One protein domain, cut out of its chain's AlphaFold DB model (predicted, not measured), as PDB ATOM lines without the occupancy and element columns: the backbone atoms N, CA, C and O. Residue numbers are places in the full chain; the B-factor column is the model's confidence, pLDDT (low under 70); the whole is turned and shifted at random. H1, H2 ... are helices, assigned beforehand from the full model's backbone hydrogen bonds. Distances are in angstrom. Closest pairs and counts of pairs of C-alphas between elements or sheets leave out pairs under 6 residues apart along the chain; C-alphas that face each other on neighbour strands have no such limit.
ATOM      1  N   VAL A   8       6.307 -11.481 -31.374       53.78
ATOM      2  CA  VAL A   8       5.333 -11.523 -32.479       53.78
ATOM      3  C   VAL A   8       5.546 -12.797 -33.302       53.78
ATOM      4  O   VAL A   8       4.604 -13.554 -33.504       53.78
ATOM      5  N   HIS A   9       6.802 -13.113 -33.631       59.25
ATOM      6  CA  HIS A   9       7.153 -14.287 -34.435       59.25
ATOM      7  C   HIS A   9       6.836 -15.637 -33.770       59.25
ATOM      8  O   HIS A   9       6.487 -16.585 -34.465       59.25
ATOM      9  N   GLN A  10       6.920 -15.745 -32.439       57.88
ATOM     10  CA  GLN A  10       6.610 -17.001 -31.737       57.88
ATOM     11  C   GLN A  10       5.115 -17.350 -31.760       57.88
ATOM     12  O   GLN A  10       4.764 -18.522 -31.897       57.88
ATOM     13  N   ASN A  11       4.241 -16.346 -31.652       62.59
ATOM     14  CA  ASN A  11       2.793 -16.549 -31.733       62.59
ATOM     15  C   ASN A  11       2.362 -16.888 -33.166       62.59
ATOM     16  O   ASN A  11       1.463 -17.703 -33.367       62.59
ATOM     17  N   ASP A  12       3.026 -16.308 -34.170       77.31
ATOM     18  CA  ASP A  12       2.772 -16.632 -35.576       77.31
ATOM     19  C   ASP A  12       3.084 -18.106 -35.877       77.31
ATOM     20  O   ASP A  12       2.312 -18.776 -36.559       77.31
ATOM     21  N   GLU A  13       4.154 -18.650 -35.295       86.44
ATOM     22  CA  GLU A  13       4.563 -20.044 -35.496       86.44
ATOM     23  C   GLU A  13       3.598 -21.054 -34.854       86.44
ATOM     24  O   GLU A  13       3.227 -22.039 -35.487       86.44
ATOM     25  N   ILE A  14       3.130 -20.809 -33.623       88.69
ATOM     26  CA  ILE A  14       2.135 -21.686 -32.979       88.69
ATOM     27  C   ILE A  14       0.810 -21.630 -33.740       88.69
ATOM     28  O   ILE A  14       0.197 -22.665 -33.997       88.69
ATOM     29  N   ASN A  15       0.372 -20.438 -34.148       90.69
ATOM     30  CA  ASN A  15      -0.845 -20.290 -34.942       90.69
ATOM     31  C   ASN A  15      -0.740 -20.999 -36.297       90.69
ATOM     32  O   ASN A  15      -1.744 -21.552 -36.766       90.69
ATOM     33  N   GLN A  16       0.449 -21.001 -36.905       91.69
ATOM     34  CA  GLN A  16       0.724 -21.762 -38.115       91.69
ATOM     35  C   GLN A  16       0.611 -23.265 -37.844       91.69
ATOM     36  O   GLN A  16      -0.195 -23.915 -38.499       91.69
ATOM     37  N   LEU A  17       1.277 -23.790 -36.809       92.50
ATOM     38  CA  LEU A  17       1.193 -25.207 -36.428       92.50
ATOM     39  C   LEU A  17      -0.244 -25.665 -36.146       92.50
ATOM     40  O   LEU A  17      -0.658 -26.735 -36.588       92.50
ATOM     41  N   ILE A  18      -1.034 -24.847 -35.442       92.44
ATOM     42  CA  ILE A  18      -2.455 -25.131 -35.197       92.44
ATOM     43  C   ILE A  18      -3.226 -25.195 -36.519       92.44
ATOM     44  O   ILE A  18      -4.099 -26.047 -36.696       92.44
ATOM     45  N   SER A  19      -2.943 -24.273 -37.439       92.69
ATOM     46  CA  SER A  19      -3.631 -24.207 -38.730       92.69
ATOM     47  C   SER A  19      -3.253 -25.392 -39.622       92.69
ATOM     48  O   SER A  19      -4.149 -26.012 -40.196       92.69
ATOM     49  N   ASP A  20      -1.973 -25.764 -39.646       93.69
ATOM     50  CA  ASP A  20      -1.454 -26.927 -40.366       93.69
ATOM     51  C   ASP A  20      -2.077 -28.220 -39.828       93.69
ATOM     52  O   ASP A  20      -2.646 -28.989 -40.601       93.69
ATOM     53  N   TYR A  21      -2.093 -28.413 -38.501       93.44
ATOM     54  CA  TYR A  21      -2.747 -29.566 -37.874       93.44
ATOM     55  C   TYR A  21      -4.218 -29.674 -38.281       93.44
ATOM     56  O   TYR A  21      -4.673 -30.730 -38.720       93.44
ATOM     57  N   LYS A  22      -4.979 -28.574 -38.209       91.81
ATOM     58  CA  LYS A  22      -6.397 -28.576 -38.606       91.81
ATOM     59  C   LYS A  22      -6.588 -28.910 -40.085       91.81
ATOM     60  O   LYS A  22      -7.539 -29.614 -40.433       91.81
ATOM     61  N   GLN A  23      -5.712 -28.409 -40.951       93.88
ATOM     62  CA  GLN A  23      -5.757 -28.698 -42.380       93.88
ATOM     63  C   GLN A  23      -5.438 -30.169 -42.666       93.88
ATOM     64  O   GLN A  23      -6.189 -30.814 -43.399       93.88
ATOM     65  N   ASN A  24      -4.387 -30.714 -42.055       93.44
ATOM     66  CA  ASN A  24      -3.982 -32.109 -42.224       93.44
ATOM     67  C   ASN A  24      -5.033 -33.068 -41.665       93.44
ATOM     68  O   ASN A  24      -5.393 -34.043 -42.321       93.44
ATOM     69  N   MET A  25      -5.634 -32.731 -40.525       90.75
ATOM     70  CA  MET A  25      -6.740 -33.492 -39.949       90.75
ATOM     71  C   MET A  25      -7.955 -33.541 -40.882       90.75
ATOM     72  O   MET A  25      -8.581 -34.587 -41.054       90.75
ATOM     73  N   LYS A  26      -8.284 -32.415 -41.528       91.50
ATOM     74  CA  LYS A  26      -9.355 -32.358 -42.528       91.50
ATOM     75  C   LYS A  26      -9.008 -33.172 -43.776       91.50
ATOM     76  O   LYS A  26      -9.887 -33.823 -44.332       91.50
ATOM     77  N   ALA A  27      -7.755 -33.128 -44.224       92.50
ATOM     78  CA  ALA A  27      -7.306 -33.927 -45.356       92.50
ATOM     79  C   ALA A  27      -7.432 -35.427 -45.053       92.50
ATOM     80  O   ALA A  27      -8.039 -36.147 -45.840       92.50
ATOM     81  N   PHE A  28      -6.964 -35.863 -43.884       92.38
ATOM     82  CA  PHE A  28      -7.040 -37.256 -43.453       92.38
ATOM     83  C   PHE A  28      -8.486 -37.745 -43.301       92.38
ATOM     84  O   PHE A  28      -8.826 -38.826 -43.777       92.38
ATOM     85  N   TYR A  29      -9.375 -36.905 -42.761       91.06
ATOM     86  CA  TYR A  29     -10.817 -37.158 -42.744       91.06
ATOM     87  C   TYR A  29     -11.371 -37.445 -44.152       91.06
ATOM     88  O   TYR A  29     -12.014 -38.469 -44.371       91.06
ATOM     89  N   ILE A  30     -11.074 -36.571 -45.122       92.12
ATOM     90  CA  ILE A  30     -11.524 -36.726 -46.516       92.12
ATOM     91  C   ILE A  30     -10.936 -37.995 -47.148       92.12
ATOM     92  O   ILE A  30     -11.595 -38.643 -47.961       92.12
ATOM     93  N   THR A  31      -9.694 -38.348 -46.815       92.56
ATOM     94  CA  THR A  31      -9.070 -39.591 -47.276       92.56
ATOM     95  C   THR A  31      -9.843 -40.797 -46.758       92.56
ATOM     96  O   THR A  31     -10.292 -41.604 -47.569       92.56
ATOM     97  N   ILE A  32     -10.087 -40.882 -45.447       92.50
ATOM     98  CA  ILE A  32     -10.864 -41.972 -44.841       92.50
ATOM     99  C   ILE A  32     -12.243 -42.094 -45.500       92.50
ATOM    100  O   ILE A  32     -12.617 -43.192 -45.908       92.50
ATOM    101  N   GLU A  33     -12.966 -40.983 -45.698       92.25
ATOM    102  CA  GLU A  33     -14.278 -40.991 -46.368       92.25
ATOM    103  C   GLU A  33     -14.236 -41.614 -47.772       92.25
ATOM    104  O   GLU A  33     -15.181 -42.291 -48.180       92.25
ATOM    105  N   LYS A  34     -13.147 -41.404 -48.522       92.75
ATOM    106  CA  LYS A  34     -12.971 -42.019 -49.846       92.75
ATOM    107  C   LYS A  34     -12.767 -43.526 -49.747       92.75
ATOM    108  O   LYS A  34     -13.318 -44.247 -50.576       92.75
ATOM    109  N   PHE A  35     -11.996 -43.993 -48.766       91.25
ATOM    110  CA  PHE A  35     -11.702 -45.416 -48.584       91.25
ATOM    111  C   PHE A  35     -12.907 -46.209 -48.069       91.25
ATOM    112  O   PHE A  35     -13.119 -47.337 -48.502       91.25
ATOM    113  N   ILE A  36     -13.748 -45.609 -47.224       93.44
ATOM    114  CA  ILE A  36     -14.969 -46.253 -46.709       93.44
ATOM    115  C   ILE A  36     -16.200 -46.014 -47.596       93.44
ATOM    116  O   ILE A  36     -17.312 -46.367 -47.214       93.44
ATOM    117  N   ARG A  37     -16.048 -45.391 -48.775       91.44
ATOM    118  CA  ARG A  37     -17.177 -44.937 -49.612       91.44
ATOM    119  C   ARG A  37     -18.168 -46.049 -49.957       91.44
ATOM    120  O   ARG A  37     -19.348 -45.760 -50.125       91.44
ATOM    121  N   ASP A  38     -17.717 -47.289 -50.044       92.25
ATOM    122  CA  ASP A  38     -18.564 -48.416 -50.435       92.25
ATOM    123  C   ASP A  38     -18.836 -49.381 -49.250       92.25
ATOM    124  O   ASP A  38     -19.498 -50.400 -49.430       92.25
ATOM    125  N   ASP A  39     -18.392 -49.035 -48.028       92.75
ATOM    126  CA  ASP A  39     -18.587 -49.811 -46.790       92.75
ATOM    127  C   ASP A  39     -19.514 -49.079 -45.799       92.75
ATOM    128  O   ASP A  39     -19.117 -48.156 -45.085       92.75
ATOM    129  N   GLU A  40     -20.779 -49.500 -45.736       93.19
ATOM    130  CA  GLU A  40     -21.787 -48.888 -44.857       93.19
ATOM    131  C   GLU A  40     -21.511 -49.091 -43.360       93.19
ATOM    132  O   GLU A  40     -21.841 -48.221 -42.549       93.19
ATOM    133  N   SER A  41     -20.874 -50.202 -42.978       92.75
ATOM    134  CA  SER A  41     -20.540 -50.471 -41.576       92.75
ATOM    135  C   SER A  41     -19.460 -49.505 -41.098       92.75
ATOM    136  O   SER A  41     -19.616 -48.862 -40.055       92.75
ATOM    137  N   LEU A  42     -18.401 -49.339 -41.895       92.94
ATOM    138  CA  LEU A  42     -17.319 -48.406 -41.595       92.94
ATOM    139  C   LEU A  42     -17.772 -46.949 -41.687       92.94
ATOM    140  O   LEU A  42     -17.386 -46.154 -40.834       92.94
ATOM    141  N   LYS A  43     -18.652 -46.584 -42.629       94.38
ATOM    142  CA  LYS A  43     -19.280 -45.247 -42.645       94.38
ATOM    143  C   LYS A  43     -20.042 -44.945 -41.369       94.38
ATOM    144  O   LYS A  43     -19.898 -43.853 -40.812       94.38
ATOM    145  N   TYR A  44     -20.872 -45.885 -40.918       92.88
ATOM    146  CA  TYR A  44     -21.652 -45.712 -39.699       92.88
ATOM    147  C   TYR A  44     -20.732 -45.544 -38.486       92.88
ATOM    148  O   TYR A  44     -20.900 -44.609 -37.696       92.88
ATOM    149  N   TYR A  45     -19.719 -46.406 -38.378       92.31
ATOM    150  CA  TYR A  45     -18.709 -46.326 -37.331       92.31
ATOM    151  C   TYR A  45     -17.966 -44.983 -37.353       92.31
ATOM    152  O   TYR A  45     -17.939 -44.274 -36.344       92.31
ATOM    153  N   PHE A  46     -17.459 -44.575 -38.516       92.75
ATOM    154  CA  PHE A  46     -16.748 -43.315 -38.697       92.75
ATOM    155  C   PHE A  46     -17.607 -42.099 -38.336       92.75
ATOM    156  O   PHE A  46     -17.175 -41.213 -37.600       92.75
ATOM    157  N   THR A  47     -18.869 -42.085 -38.769       91.19
ATOM    158  CA  THR A  47     -19.812 -41.008 -38.439       91.19
ATOM    159  C   THR A  47     -20.009 -40.888 -36.931       91.19
ATOM    160  O   THR A  47     -20.013 -39.778 -36.394       91.19
ATOM    161  N   LYS A  48     -20.133 -42.016 -36.223       90.38
ATOM    162  CA  LYS A  48     -20.273 -42.035 -34.762       90.38
ATOM    163  C   LYS A  48     -19.037 -41.459 -34.068       90.38
ATOM    164  O   LYS A  48     -19.183 -40.653 -33.152       90.38
ATOM    165  N   VAL A  49     -17.848 -41.835 -34.538       86.75
ATOM    166  CA  VAL A  49     -16.551 -41.348 -34.039       86.75
ATOM    167  C   VAL A  49     -16.390 -39.839 -34.240       86.75
ATOM    168  O   VAL A  49     -15.862 -39.140 -33.384       86.75
ATOM    169  N   ILE A  50     -16.853 -39.306 -35.366       86.06
ATOM    170  CA  ILE A  50     -16.702 -37.880 -35.678       86.06
ATOM    171  C   ILE A  50     -17.755 -37.044 -34.952       86.06
ATOM    172  O   ILE A  50     -17.462 -35.945 -34.486       86.06
ATOM    173  N   SER A  51     -18.965 -37.580 -34.797       84.69
ATOM    174  CA  SER A  51     -20.063 -36.906 -34.098       84.69
ATOM    175  C   SER A  51     -19.802 -36.712 -32.605       84.69
ATOM    176  O   SER A  51     -20.389 -35.815 -32.005       84.69
ATOM    177  N   SER A  52     -18.936 -37.527 -31.991       77.94
ATOM    178  CA  SER A  52     -18.537 -37.357 -30.589       77.94
ATOM    179  C   SER A  52     -17.505 -36.244 -30.380       77.94
ATOM    180  O   SER A  52     -17.249 -35.868 -29.236       77.94
ATOM    181  N   ARG A  53     -16.925 -35.678 -31.449       77.50
ATOM    182  CA  ARG A  53     -15.931 -34.604 -31.335       77.50
ATOM    183  C   ARG A  53     -16.598 -33.271 -31.003       77.50
ATOM    184  O   ARG A  53     -17.596 -32.873 -31.606       77.50
ATOM    185  N   SER A  54     -16.001 -32.542 -30.061       73.12
ATOM    186  CA  SER A  54     -16.424 -31.179 -29.741       73.12
ATOM    187  C   SER A  54     -16.200 -30.244 -30.934       73.12
ATOM    188  O   SER A  54     -15.161 -30.290 -31.591       73.12
ATOM    189  N   LYS A  55     -17.163 -29.347 -31.188       69.06
ATOM    190  CA  LYS A  55     -17.045 -28.301 -32.221       69.06
ATOM    191  C   LYS A  55     -16.013 -27.228 -31.865       69.06
ATOM    192  O   LYS A  55     -15.466 -26.605 -32.768       69.06
ATOM    193  N   VAL A  56     -15.782 -27.002 -30.571       70.81
ATOM    194  CA  VAL A  56     -14.765 -26.075 -30.058       70.81
ATOM    195  C   VAL A  56     -13.690 -26.904 -29.374       70.81
ATOM    196  O   VAL A  56     -13.988 -27.680 -28.464       70.81
ATOM    197  N   THR A  57     -12.455 -26.772 -29.849       81.81
ATOM    198  CA  THR A  57     -11.317 -27.573 -29.380       81.81
ATOM    199  C   THR A  57     -10.386 -26.743 -28.504       81.81
ATOM    200  O   THR A  57     -10.358 -25.516 -28.605       81.81
ATOM    201  N   SER A  58      -9.559 -27.394 -27.683       84.38
ATOM    202  CA  SER A  58      -8.512 -26.716 -26.901       84.38
ATOM    203  C   SER A  58      -7.572 -25.901 -27.800       84.38
ATOM    204  O   SER A  58      -7.094 -24.838 -27.410       84.38
ATOM    205  N   LEU A  59      -7.365 -26.356 -29.042       87.38
ATOM    206  CA  LEU A  59      -6.622 -25.626 -30.070       87.38
ATOM    207  C   LEU A  59      -7.256 -24.272 -30.413       87.38
ATOM    208  O   LEU A  59      -6.527 -23.321 -30.674       87.38
ATOM    209  N   ASP A  60      -8.589 -24.163 -30.423       86.88
ATOM    210  CA  ASP A  60      -9.281 -22.894 -30.689       86.88
ATOM    211  C   ASP A  60      -9.065 -21.889 -29.558       86.88
ATOM    212  O   ASP A  60      -8.784 -20.721 -29.827       86.88
ATOM    213  N   HIS A  61      -9.119 -22.353 -28.309       86.56
ATOM    214  CA  HIS A  61      -8.829 -21.529 -27.136       86.56
ATOM    215  C   HIS A  61      -7.370 -21.061 -27.124       86.56
ATOM    216  O   HIS A  61      -7.095 -19.870 -26.982       86.56
ATOM    217  N   ILE A  62      -6.426 -21.969 -27.373       87.12
ATOM    218  CA  ILE A  62      -5.000 -21.624 -27.422       87.12
ATOM    219  C   ILE A  62      -4.708 -20.664 -28.572       87.12
ATOM    220  O   ILE A  62      -3.926 -19.738 -28.396       87.12
ATOM    221  N   LYS A  63      -5.351 -20.826 -29.737       87.38
ATOM    222  CA  LYS A  63      -5.157 -19.937 -30.894       87.38
ATOM    223  C   LYS A  63      -5.491 -18.473 -30.581       87.38
ATOM    224  O   LYS A  63      -4.875 -17.579 -31.159       87.38
ATOM    225  N   VAL A  64      -6.446 -18.215 -29.685       87.75
ATOM    226  CA  VAL A  64      -6.831 -16.846 -29.299       87.75
ATOM    227  C   VAL A  64      -6.058 -16.315 -28.086       87.75
ATOM    228  O   VAL A  64      -5.859 -15.103 -27.987       87.75
ATOM    229  N   ASP A  65      -5.570 -17.189 -27.199       86.50
ATOM    230  CA  ASP A  65      -4.842 -16.794 -25.988       86.50
ATOM    231  C   ASP A  65      -3.324 -16.664 -26.212       86.50
ATOM    232  O   ASP A  65      -2.540 -17.611 -26.091       86.50
ATOM    233  N   LYS A  66      -2.883 -15.431 -26.481       85.75
ATOM    234  CA  LYS A  66      -1.459 -15.097 -26.673       85.75
ATOM    235  C   LYS A  66      -0.609 -15.268 -25.410       85.75
ATOM    236  O   LYS A  66       0.611 -15.398 -25.523       85.75
ATOM    237  N   THR A  67      -1.206 -15.215 -24.224       86.31
ATOM    238  CA  THR A  67      -0.471 -15.329 -22.956       86.31
ATOM    239  C   THR A  67      -0.049 -16.774 -22.740       86.31
ATOM    240  O   THR A  67       1.128 -17.039 -22.483       86.31
ATOM    241  N   ILE A  68      -0.978 -17.707 -22.958       86.88
ATOM    242  CA  ILE A  68      -0.711 -19.148 -22.911       86.88
ATOM    243  C   ILE A  68       0.270 -19.554 -24.010       86.88
ATOM    244  O   ILE A  68       1.247 -20.247 -23.716       86.88
ATOM    245  N   GLN A  69       0.079 -19.072 -25.246       87.50
ATOM    246  CA  GLN A  69       1.015 -19.331 -26.351       87.50
ATOM    247  C   GLN A  69       2.452 -18.949 -25.997       87.50
ATOM    248  O   GLN A  69       3.385 -19.702 -26.269       87.50
ATOM    249  N   ARG A  70       2.633 -17.791 -25.357       85.50
ATOM    250  CA  ARG A  70       3.954 -17.309 -24.961       85.50
ATOM    251  C   ARG A  70       4.547 -18.132 -23.822       85.50
ATOM    252  O   ARG A  70       5.734 -18.442 -23.857       85.50
ATOM    253  N   LYS A  71       3.740 -18.460 -22.811       87.12
ATOM    254  CA  LYS A  71       4.209 -19.156 -21.611       87.12
ATOM    255  C   LYS A  71       4.576 -20.617 -21.881       87.12
ATOM    256  O   LYS A  71       5.608 -21.065 -21.396       87.12
ATOM    257  N   TYR A  72       3.784 -21.314 -22.693       87.88
ATOM    258  CA  TYR A  72       3.949 -22.743 -22.992       87.88
ATOM    259  C   TYR A  72       4.418 -22.994 -24.429       87.88
ATOM    260  O   TYR A  72       4.127 -24.031 -25.018       87.88
ATOM    261  N   SER A  73       5.124 -22.032 -25.034       88.00
ATOM    262  CA  SER A  73       5.478 -22.071 -26.460       88.00
ATOM    263  C   SER A  73       6.193 -23.362 -26.866       88.00
ATOM    264  O   SER A  73       5.866 -23.963 -27.888       88.00
ATOM    265  N   SER A  74       7.148 -23.813 -26.051       88.75
ATOM    266  CA  SER A  74       7.945 -25.013 -26.316       88.75
ATOM    267  C   SER A  74       7.092 -26.283 -26.269       88.75
ATOM    268  O   SER A  74       7.114 -27.094 -27.197       88.75
ATOM    269  N   GLU A  75       6.295 -26.439 -25.214       90.00
ATOM    270  CA  GLU A  75       5.396 -27.572 -25.013       90.00
ATOM    271  C   GLU A  75       4.339 -27.637 -26.114       90.00
ATOM    272  O   GLU A  75       4.129 -28.697 -26.703       90.00
ATOM    273  N   LEU A  76       3.717 -26.501 -26.440       90.94
ATOM    274  CA  LEU A  76       2.708 -26.408 -27.492       90.94
ATOM    275  C   LEU A  76       3.282 -26.827 -28.845       90.94
ATOM    276  O   LEU A  76       2.691 -27.671 -29.517       90.94
ATOM    277  N   LYS A  77       4.457 -26.311 -29.223       92.12
ATOM    278  CA  LYS A  77       5.134 -26.711 -30.465       92.12
ATOM    279  C   LYS A  77       5.433 -28.204 -30.494       92.12
ATOM    280  O   LYS A  77       5.163 -28.859 -31.495       92.12
ATOM    281  N   LYS A  78       5.948 -28.747 -29.387       92.50
ATOM    282  CA  LYS A  78       6.278 -30.170 -29.268       92.50
ATOM    283  C   LYS A  78       5.046 -31.051 -29.454       92.50
ATOM    284  O   LYS A  78       5.091 -31.985 -30.247       92.50
ATOM    285  N   PHE A  79       3.958 -30.777 -28.735       91.38
ATOM    286  CA  PHE A  79       2.766 -31.622 -28.790       91.38
ATOM    287  C   PHE A  79       2.009 -31.469 -30.108       91.38
ATOM    288  O   PHE A  79       1.662 -32.477 -30.718       91.38
ATOM    289  N   ILE A  80       1.782 -30.236 -30.570       92.50
ATOM    290  CA  ILE A  80       1.065 -29.996 -31.828       92.50
ATOM    291  C   ILE A  80       1.867 -30.567 -33.002       92.50
ATOM    292  O   ILE A  80       1.293 -31.251 -33.841       92.50
ATOM    293  N   GLY A  81       3.187 -30.349 -33.028       91.25
ATOM    294  CA  GLY A  81       4.071 -30.902 -34.056       91.25
ATOM    295  C   GLY A  81       4.041 -32.429 -34.085       91.25
ATOM    296  O   GLY A  81       3.739 -33.008 -35.122       91.25
ATOM    297  N   PHE A  82       4.245 -33.075 -32.934       93.25
ATOM    298  CA  PHE A  82       4.251 -34.536 -32.827       93.25
ATOM    299  C   PHE A  82       2.941 -35.177 -33.306       93.25
ATOM    300  O   PHE A  82       2.948 -36.109 -34.104       93.25
ATOM    301  N   TYR A  83       1.792 -34.673 -32.845       92.00
ATOM    302  CA  TYR A  83       0.511 -35.239 -33.266       92.00
ATOM    303  C   TYR A  83       0.160 -34.885 -34.715       92.00
ATOM    304  O   TYR A  83      -0.529 -35.658 -35.374       92.00
ATOM    305  N   ASN A  84       0.660 -33.767 -35.246       92.94
ATOM    306  CA  ASN A  84       0.542 -33.461 -36.668       92.94
ATOM    307  C   ASN A  84       1.342 -34.441 -37.541       92.94
ATOM    308  O   ASN A  84       0.836 -34.872 -38.575       92.94
ATOM    309  N   GLU A  85       2.553 -34.818 -37.121       92.88
ATOM    310  CA  GLU A  85       3.369 -35.828 -37.808       92.88
ATOM    311  C   GLU A  85       2.646 -37.176 -37.868       92.88
ATOM    312  O   GLU A  85       2.485 -37.715 -38.960       92.88
ATOM    313  N   ILE A  86       2.088 -37.648 -36.745       91.62
ATOM    314  CA  ILE A  86       1.299 -38.895 -36.695       91.62
ATOM    315  C   ILE A  86       0.152 -38.876 -37.714       91.62
ATOM    316  O   ILE A  86      -0.049 -39.848 -38.438       91.62
ATOM    317  N   ILE A  87      -0.599 -37.772 -37.800       91.38
ATOM    318  CA  ILE A  87      -1.707 -37.646 -38.759       91.38
ATOM    319  C   ILE A  87      -1.208 -37.690 -40.207       91.38
ATOM    320  O   ILE A  87      -1.855 -38.291 -41.064       91.38
ATOM    321  N   CYS A  88      -0.069 -37.060 -40.502       91.56
ATOM    322  CA  CYS A  88       0.499 -37.055 -41.849       91.56
ATOM    323  C   CYS A  88       1.032 -38.435 -42.260       91.56
ATOM    324  O   CYS A  88       0.814 -38.859 -43.398       91.56
ATOM    325  N   GLU A  89       1.708 -39.131 -41.344       90.88
ATOM    326  CA  GLU A  89       2.196 -40.497 -41.546       90.88
ATOM    327  C   GLU A  89       1.032 -41.456 -41.782       90.88
ATOM    328  O   GLU A  89       1.002 -42.146 -42.798       90.88
ATOM    329  N   GLU A  90       0.021 -41.430 -40.914       89.56
ATOM    330  CA  GLU A  90      -1.133 -42.322 -41.028       89.56
ATOM    331  C   GLU A  90      -1.936 -42.072 -42.310       89.56
ATOM    332  O   GLU A  90      -2.339 -43.005 -43.007       89.56
ATOM    333  N   ASN A  91      -2.118 -40.803 -42.685       89.56
ATOM    334  CA  ASN A  91      -2.754 -40.463 -43.953       89.56
ATOM    335  C   ASN A  91      -1.954 -40.983 -45.159       89.56
ATOM    336  O   ASN A  91      -2.552 -41.303 -46.183       89.56
ATOM    337  N   SER A  92      -0.627 -41.069 -45.050       88.38
ATOM    338  CA  SER A  92       0.221 -41.657 -46.090       88.38
ATOM    339  C   SER A  92       0.071 -43.181 -46.122       88.38
ATOM    340  O   SER A  92      -0.156 -43.735 -47.194       88.38
ATOM    341  N   PHE A  93       0.077 -43.844 -44.960       86.88
ATOM    342  CA  PHE A  93      -0.086 -45.299 -44.849       86.88
ATOM    343  C   PHE A  93      -1.424 -45.814 -45.391       86.88
ATOM    344  O   PHE A  93      -1.470 -46.905 -45.961       86.88
ATOM    345  N   LEU A  94      -2.504 -45.034 -45.290       85.56
ATOM    346  CA  LEU A  94      -3.784 -45.394 -45.912       85.56
ATOM    347  C   LEU A  94      -3.667 -45.651 -47.421       85.56
ATOM    348  O   LEU A  94      -4.336 -46.539 -47.950       85.56
ATOM    349  N   TYR A  95      -2.813 -44.906 -48.125       80.31
ATOM    350  CA  TYR A  95      -2.597 -45.110 -49.559       80.31
ATOM    351  C   TYR A  95      -1.806 -46.384 -49.878       80.31
ATOM    352  O   TYR A  95      -1.929 -46.901 -50.988       80.31
ATOM    353  N   ASP A  96      -1.076 -46.930 -48.903       83.12
ATOM    354  CA  ASP A  96      -0.267 -48.144 -49.041       83.12
ATOM    355  C   ASP A  96      -1.060 -49.435 -48.744       83.12
ATOM    356  O   ASP A  96      -0.492 -50.527 -48.686       83.12
ATOM    357  N   GLY A  97      -2.387 -49.333 -48.587       72.94
ATOM    358  CA  GLY A  97      -3.276 -50.472 -48.344       72.94
ATOM    359  C   GLY A  97      -3.432 -50.845 -46.869       72.94
ATOM    360  O   GLY A  97      -3.768 -51.991 -46.567       72.94
ATOM    361  N   ALA A  98      -3.175 -49.902 -45.958       76.56
ATOM    362  CA  ALA A  98      -3.415 -50.080 -44.530       76.56
ATOM    363  C   ALA A  98      -4.904 -50.295 -44.197       76.56
ATOM    364  O   ALA A  98      -5.806 -49.925 -44.953       76.56
ATOM    365  N   ASP A  99      -5.151 -50.901 -43.035       88.06
ATOM    366  CA  ASP A  99      -6.496 -51.150 -42.527       88.06
ATOM    367  C   ASP A  99      -7.199 -49.842 -42.130       88.06
ATOM    368  O   ASP A  99      -6.767 -49.114 -41.235       88.06
ATOM    369  N   VAL A 100      -8.321 -49.563 -42.789       89.94
ATOM    370  CA  VAL A 100      -9.036 -48.288 -42.650       89.94
ATOM    371  C   VAL A 100      -9.674 -48.148 -41.267       89.94
ATOM    372  O   VAL A 100      -9.757 -47.038 -40.743       89.94
ATOM    373  N   GLU A 101     -10.095 -49.252 -40.640       89.12
ATOM    374  CA  GLU A 101     -10.619 -49.235 -39.269       89.12
ATOM    375  C   GLU A 101      -9.538 -48.795 -38.273       89.12
ATOM    376  O   GLU A 101      -9.776 -47.941 -37.411       89.12
ATOM    377  N   THR A 102      -8.321 -49.314 -38.427       89.88
ATOM    378  CA  THR A 102      -7.149 -48.892 -37.653       89.88
ATOM    379  C   THR A 102      -6.875 -47.399 -37.835       89.88
ATOM    380  O   THR A 102      -6.721 -46.685 -36.841       89.88
ATOM    381  N   SER A 103      -6.927 -46.884 -39.064       90.06
ATOM    382  CA  SER A 103      -6.731 -45.452 -39.322       90.06
ATOM    383  C   SER A 103      -7.834 -44.573 -38.715       90.06
ATOM    384  O   SER A 103      -7.541 -43.491 -38.202       90.06
ATOM    385  N   ILE A 104      -9.091 -45.038 -38.679       89.31
ATOM    386  CA  ILE A 104     -10.186 -44.351 -37.964       89.31
ATOM    387  C   ILE A 104      -9.891 -44.277 -36.456       89.31
ATOM    388  O   ILE A 104     -10.076 -43.224 -35.835       89.31
ATOM    389  N   ASN A 105      -9.397 -45.365 -35.861       90.06
ATOM    390  CA  ASN A 105      -9.010 -45.400 -34.448       90.06
ATOM    391  C   ASN A 105      -7.822 -44.470 -34.144       90.06
ATOM    392  O   ASN A 105      -7.809 -43.777 -33.119       90.06
ATOM    393  N   ILE A 106      -6.828 -44.420 -35.034       89.44
ATOM    394  CA  ILE A 106      -5.669 -43.530 -34.901       89.44
ATOM    395  C   ILE A 106      -6.098 -42.069 -35.020       89.44
ATOM    396  O   ILE A 106      -5.694 -41.265 -34.177       89.44
ATOM    397  N   LEU A 107      -6.972 -41.732 -35.975       88.50
ATOM    398  CA  LEU A 107      -7.564 -40.398 -36.104       88.50
ATOM    399  C   LEU A 107      -8.210 -39.955 -34.783       88.50
ATOM    400  O   LEU A 107      -7.892 -38.885 -34.262       88.50
ATOM    401  N   TYR A 108      -9.106 -40.778 -34.236       88.69
ATOM    402  CA  TYR A 108      -9.830 -40.452 -33.008       88.69
ATOM    403  C   TYR A 108      -8.891 -40.302 -31.810       88.69
ATOM    404  O   TYR A 108      -8.902 -39.277 -31.128       88.69
ATOM    405  N   SER A 109      -8.042 -41.304 -31.576       88.94
ATOM    406  CA  SER A 109      -7.172 -41.329 -30.400       88.94
ATOM    407  C   SER A 109      -6.095 -40.245 -30.436       88.94
ATOM    408  O   SER A 109      -5.746 -39.704 -29.389       88.94
ATOM    409  N   THR A 110      -5.579 -39.897 -31.617       88.19
ATOM    410  CA  THR A 110      -4.615 -38.803 -31.788       88.19
ATOM    411  C   THR A 110      -5.240 -37.470 -31.406       88.19
ATOM    412  O   THR A 110      -4.662 -36.715 -30.623       88.19
ATOM    413  N   ASP A 111      -6.455 -37.212 -31.887       87.19
ATOM    414  CA  ASP A 111      -7.159 -35.975 -31.577       87.19
ATOM    415  C   ASP A 111      -7.533 -35.853 -30.101       87.19
ATOM    416  O   ASP A 111      -7.365 -34.794 -29.497       87.19
ATOM    417  N   GLU A 112      -8.022 -36.941 -29.504       88.88
ATOM    418  CA  GLU A 112      -8.369 -36.991 -28.086       88.88
ATOM    419  C   GLU A 112      -7.130 -36.761 -27.212       88.88
ATOM    420  O   GLU A 112      -7.147 -35.920 -26.312       88.88
ATOM    421  N   LYS A 113      -6.017 -37.442 -27.510       90.56
ATOM    422  CA  LYS A 113      -4.763 -37.290 -26.761       90.56
ATOM    423  C   LYS A 113      -4.191 -35.880 -26.867       90.56
ATOM    424  O   LYS A 113      -3.740 -35.349 -25.850       90.56
ATOM    425  N   LEU A 114      -4.209 -35.269 -28.056       89.19
ATOM    426  CA  LEU A 114      -3.787 -33.878 -28.215       89.19
ATOM    427  C   LEU A 114      -4.691 -32.959 -27.390       89.19
ATOM    428  O   LEU A 114      -4.185 -32.185 -26.581       89.19
ATOM    429  N   ASN A 115      -6.014 -33.067 -27.533       88.38
ATOM    430  CA  ASN A 115      -6.946 -32.218 -26.794       88.38
ATOM    431  C   ASN A 115      -6.784 -32.354 -25.277       88.38
ATOM    432  O   ASN A 115      -6.762 -31.328 -24.597       88.38
ATOM    433  N   ASN A 116      -6.595 -33.572 -24.761       88.94
ATOM    434  CA  ASN A 116      -6.341 -33.822 -23.341       88.94
ATOM    435  C   ASN A 116      -5.047 -33.151 -22.874       88.94
ATOM    436  O   ASN A 116      -5.046 -32.460 -21.859       88.94
ATOM    437  N   LYS A 117      -3.955 -33.270 -23.640       89.19
ATOM    438  CA  LYS A 117      -2.681 -32.608 -23.307       89.19
ATOM    439  C   LYS A 117      -2.794 -31.086 -23.306       89.19
ATOM    440  O   LYS A 117      -2.214 -30.425 -22.453       89.19
ATOM    441  N   LEU A 118      -3.555 -30.527 -24.240       88.44
ATOM    442  CA  LEU A 118      -3.797 -29.089 -24.297       88.44
ATOM    443  C   LEU A 118      -4.704 -28.608 -23.155       88.44
ATOM    444  O   LEU A 118      -4.462 -27.531 -22.617       88.44
ATOM    445  N   GLN A 119      -5.702 -29.404 -22.755       88.00
ATOM    446  CA  GLN A 119      -6.509 -29.127 -21.563       88.00
ATOM    447  C   GLN A 119      -5.657 -29.159 -20.293       88.00
ATOM    448  O   GLN A 119      -5.755 -28.243 -19.491       88.00
ATOM    449  N   GLU A 120      -4.763 -30.140 -20.134       88.56
ATOM    450  CA  GLU A 120      -3.840 -30.197 -18.990       88.56
ATOM    451  C   GLU A 120      -2.986 -28.920 -18.875       88.56
ATOM    452  O   GLU A 120      -2.838 -28.372 -17.780       88.56
ATOM    453  N   ILE A 121      -2.455 -28.416 -19.997       85.88
ATOM    454  CA  ILE A 121      -1.698 -27.152 -20.035       85.88
ATOM    455  C   ILE A 121      -2.581 -25.987 -19.585       85.88
ATOM    456  O   ILE A 121      -2.156 -25.167 -18.771       85.88
ATOM    457  N   TYR A 122      -3.806 -25.926 -20.100       85.19
ATOM    458  CA  TYR A 122      -4.751 -24.862 -19.792       85.19
ATOM    459  C   TYR A 122      -5.173 -24.878 -18.313       85.19
ATOM    460  O   TYR A 122      -5.076 -23.857 -17.641       85.19
ATOM    461  N   SER A 123      -5.530 -26.040 -17.759       84.75
ATOM    462  CA  SER A 123      -5.865 -26.183 -16.336       84.75
ATOM    463  C   SER A 123      -4.682 -25.867 -15.421       84.75
ATOM    464  O   SER A 123      -4.861 -25.241 -14.380       84.75
ATOM    465  N   THR A 124      -3.462 -26.255 -15.813       86.06
ATOM    466  CA  THR A 124      -2.250 -25.887 -15.063       86.06
ATOM    467  C   THR A 124      -2.090 -24.372 -15.031       86.06
ATOM    468  O   THR A 124      -1.870 -23.808 -13.965       86.06
ATOM    469  N   TYR A 125      -2.256 -23.708 -16.175       84.50
ATOM    470  CA  TYR A 125      -2.203 -22.253 -16.260       84.50
ATOM    471  C   TYR A 125      -3.263 -21.581 -15.379       84.50
ATOM    472  O   TYR A 125      -2.924 -20.679 -14.624       84.50
ATOM    473  N   GLU A 126      -4.523 -22.025 -15.423       82.12
ATOM    474  CA  GLU A 126      -5.591 -21.443 -14.594       82.12
ATOM    475  C   GLU A 126      -5.332 -21.624 -13.093       82.12
ATOM    476  O   GLU A 126      -5.493 -20.674 -12.326       82.12
ATOM    477  N   SER A 127      -4.833 -22.793 -12.679       81.81
ATOM    478  CA  SER A 127      -4.535 -23.075 -11.268       81.81
ATOM    479  C   SER A 127      -3.477 -22.144 -10.660       81.81
ATOM    480  O   SER A 127      -3.498 -21.884  -9.459       81.81
ATOM    481  N   GLU A 128      -2.588 -21.566 -11.474       79.25
ATOM    482  CA  GLU A 128      -1.598 -20.582 -11.013       79.25
ATOM    483  C   GLU A 128      -2.225 -19.238 -10.606       79.25
ATOM    484  O   GLU A 128      -1.570 -18.432  -9.943       79.25
ATOM    485  N   PHE A 129      -3.478 -18.987 -10.995       73.06
ATOM    486  CA  PHE A 129      -4.239 -17.794 -10.620       73.06
ATOM    487  C   PHE A 129      -5.280 -18.069  -9.531       73.06
ATOM    488  O   PHE A 129      -5.786 -17.120  -8.931       73.06
TER     489      PHE A 129
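What this domain is: This is residues 8 to 129 of the 170 residues of an uncharacterized protein of Streptococcus pneumoniae (UniProt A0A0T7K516). This is an elongated up-and-down bundle of H1, H2, H5 and H6, each running against the one before it in the chain, with the long H1, H5 and H6 side by side. The shorter H2 packs on H6 near where H6 begins; toward the other end, H3 packs on H1 and H6, and H4 crosses near H1's first residues. The printed part has 122 residues with six named helices, H1 to H6 in chain order, and no named strand: all helix. It is compact, with a radius of gyration of the C-alphas of 15.7 A, and spans 51 by 25 by 17 A.

How they stand to each other: Start at H6, residues 100 to 129, the longest helix. With H5, residues 73 to 95, it makes a hairpin at a shallow tilt of 7 degrees, opposite ways; their closest C-alphas, Tyr 83 and Thr 110, are 6.4 A apart. H1, residues 8 to 35, touches H5 the same way at 22 degrees, a shallow tilt, closest at C-alphas 21 and 84, 5.2 A. H2, residues 40 to 51, touches residues 101 to 108 of H6 alone, closest at C-alphas 46 and 104, 6.7 A. H3, residues 58 to 64, touches H6 at a steep tilt of 54 degrees, closest at C-alphas 58 and 115, 5.7 A. H4, residues 66 to 71, is about perpendicular to H1, at 79 degrees, and touches it, closest at C-alphas 11 and 69, 6.3 A. H2 and H5 are apart. Every O i to N i+4 pair is within hydrogen-bond range in H1, H2, H3 and H4; H5 has 18 of 19 and H6 25 of 26.

Where its parts are: Find C-alpha 100 at (-9.036, -48.288, -42.650); H6 runs 44.5 A to C-alpha 129 at (-4.239, -17.794, -10.620). H1 begins at (5.333, -11.523, -32.479) and covers 41.2 A; H5 covers 33.6 A and H2 16.2 A.

The domain as a whole: The two farthest C-alphas, Asp 38 and Phe 129, are 52.2 A apart. The printed part has no cut, and no link is long. Look for pLDDT under 70 at residues 8 to 11 and 55.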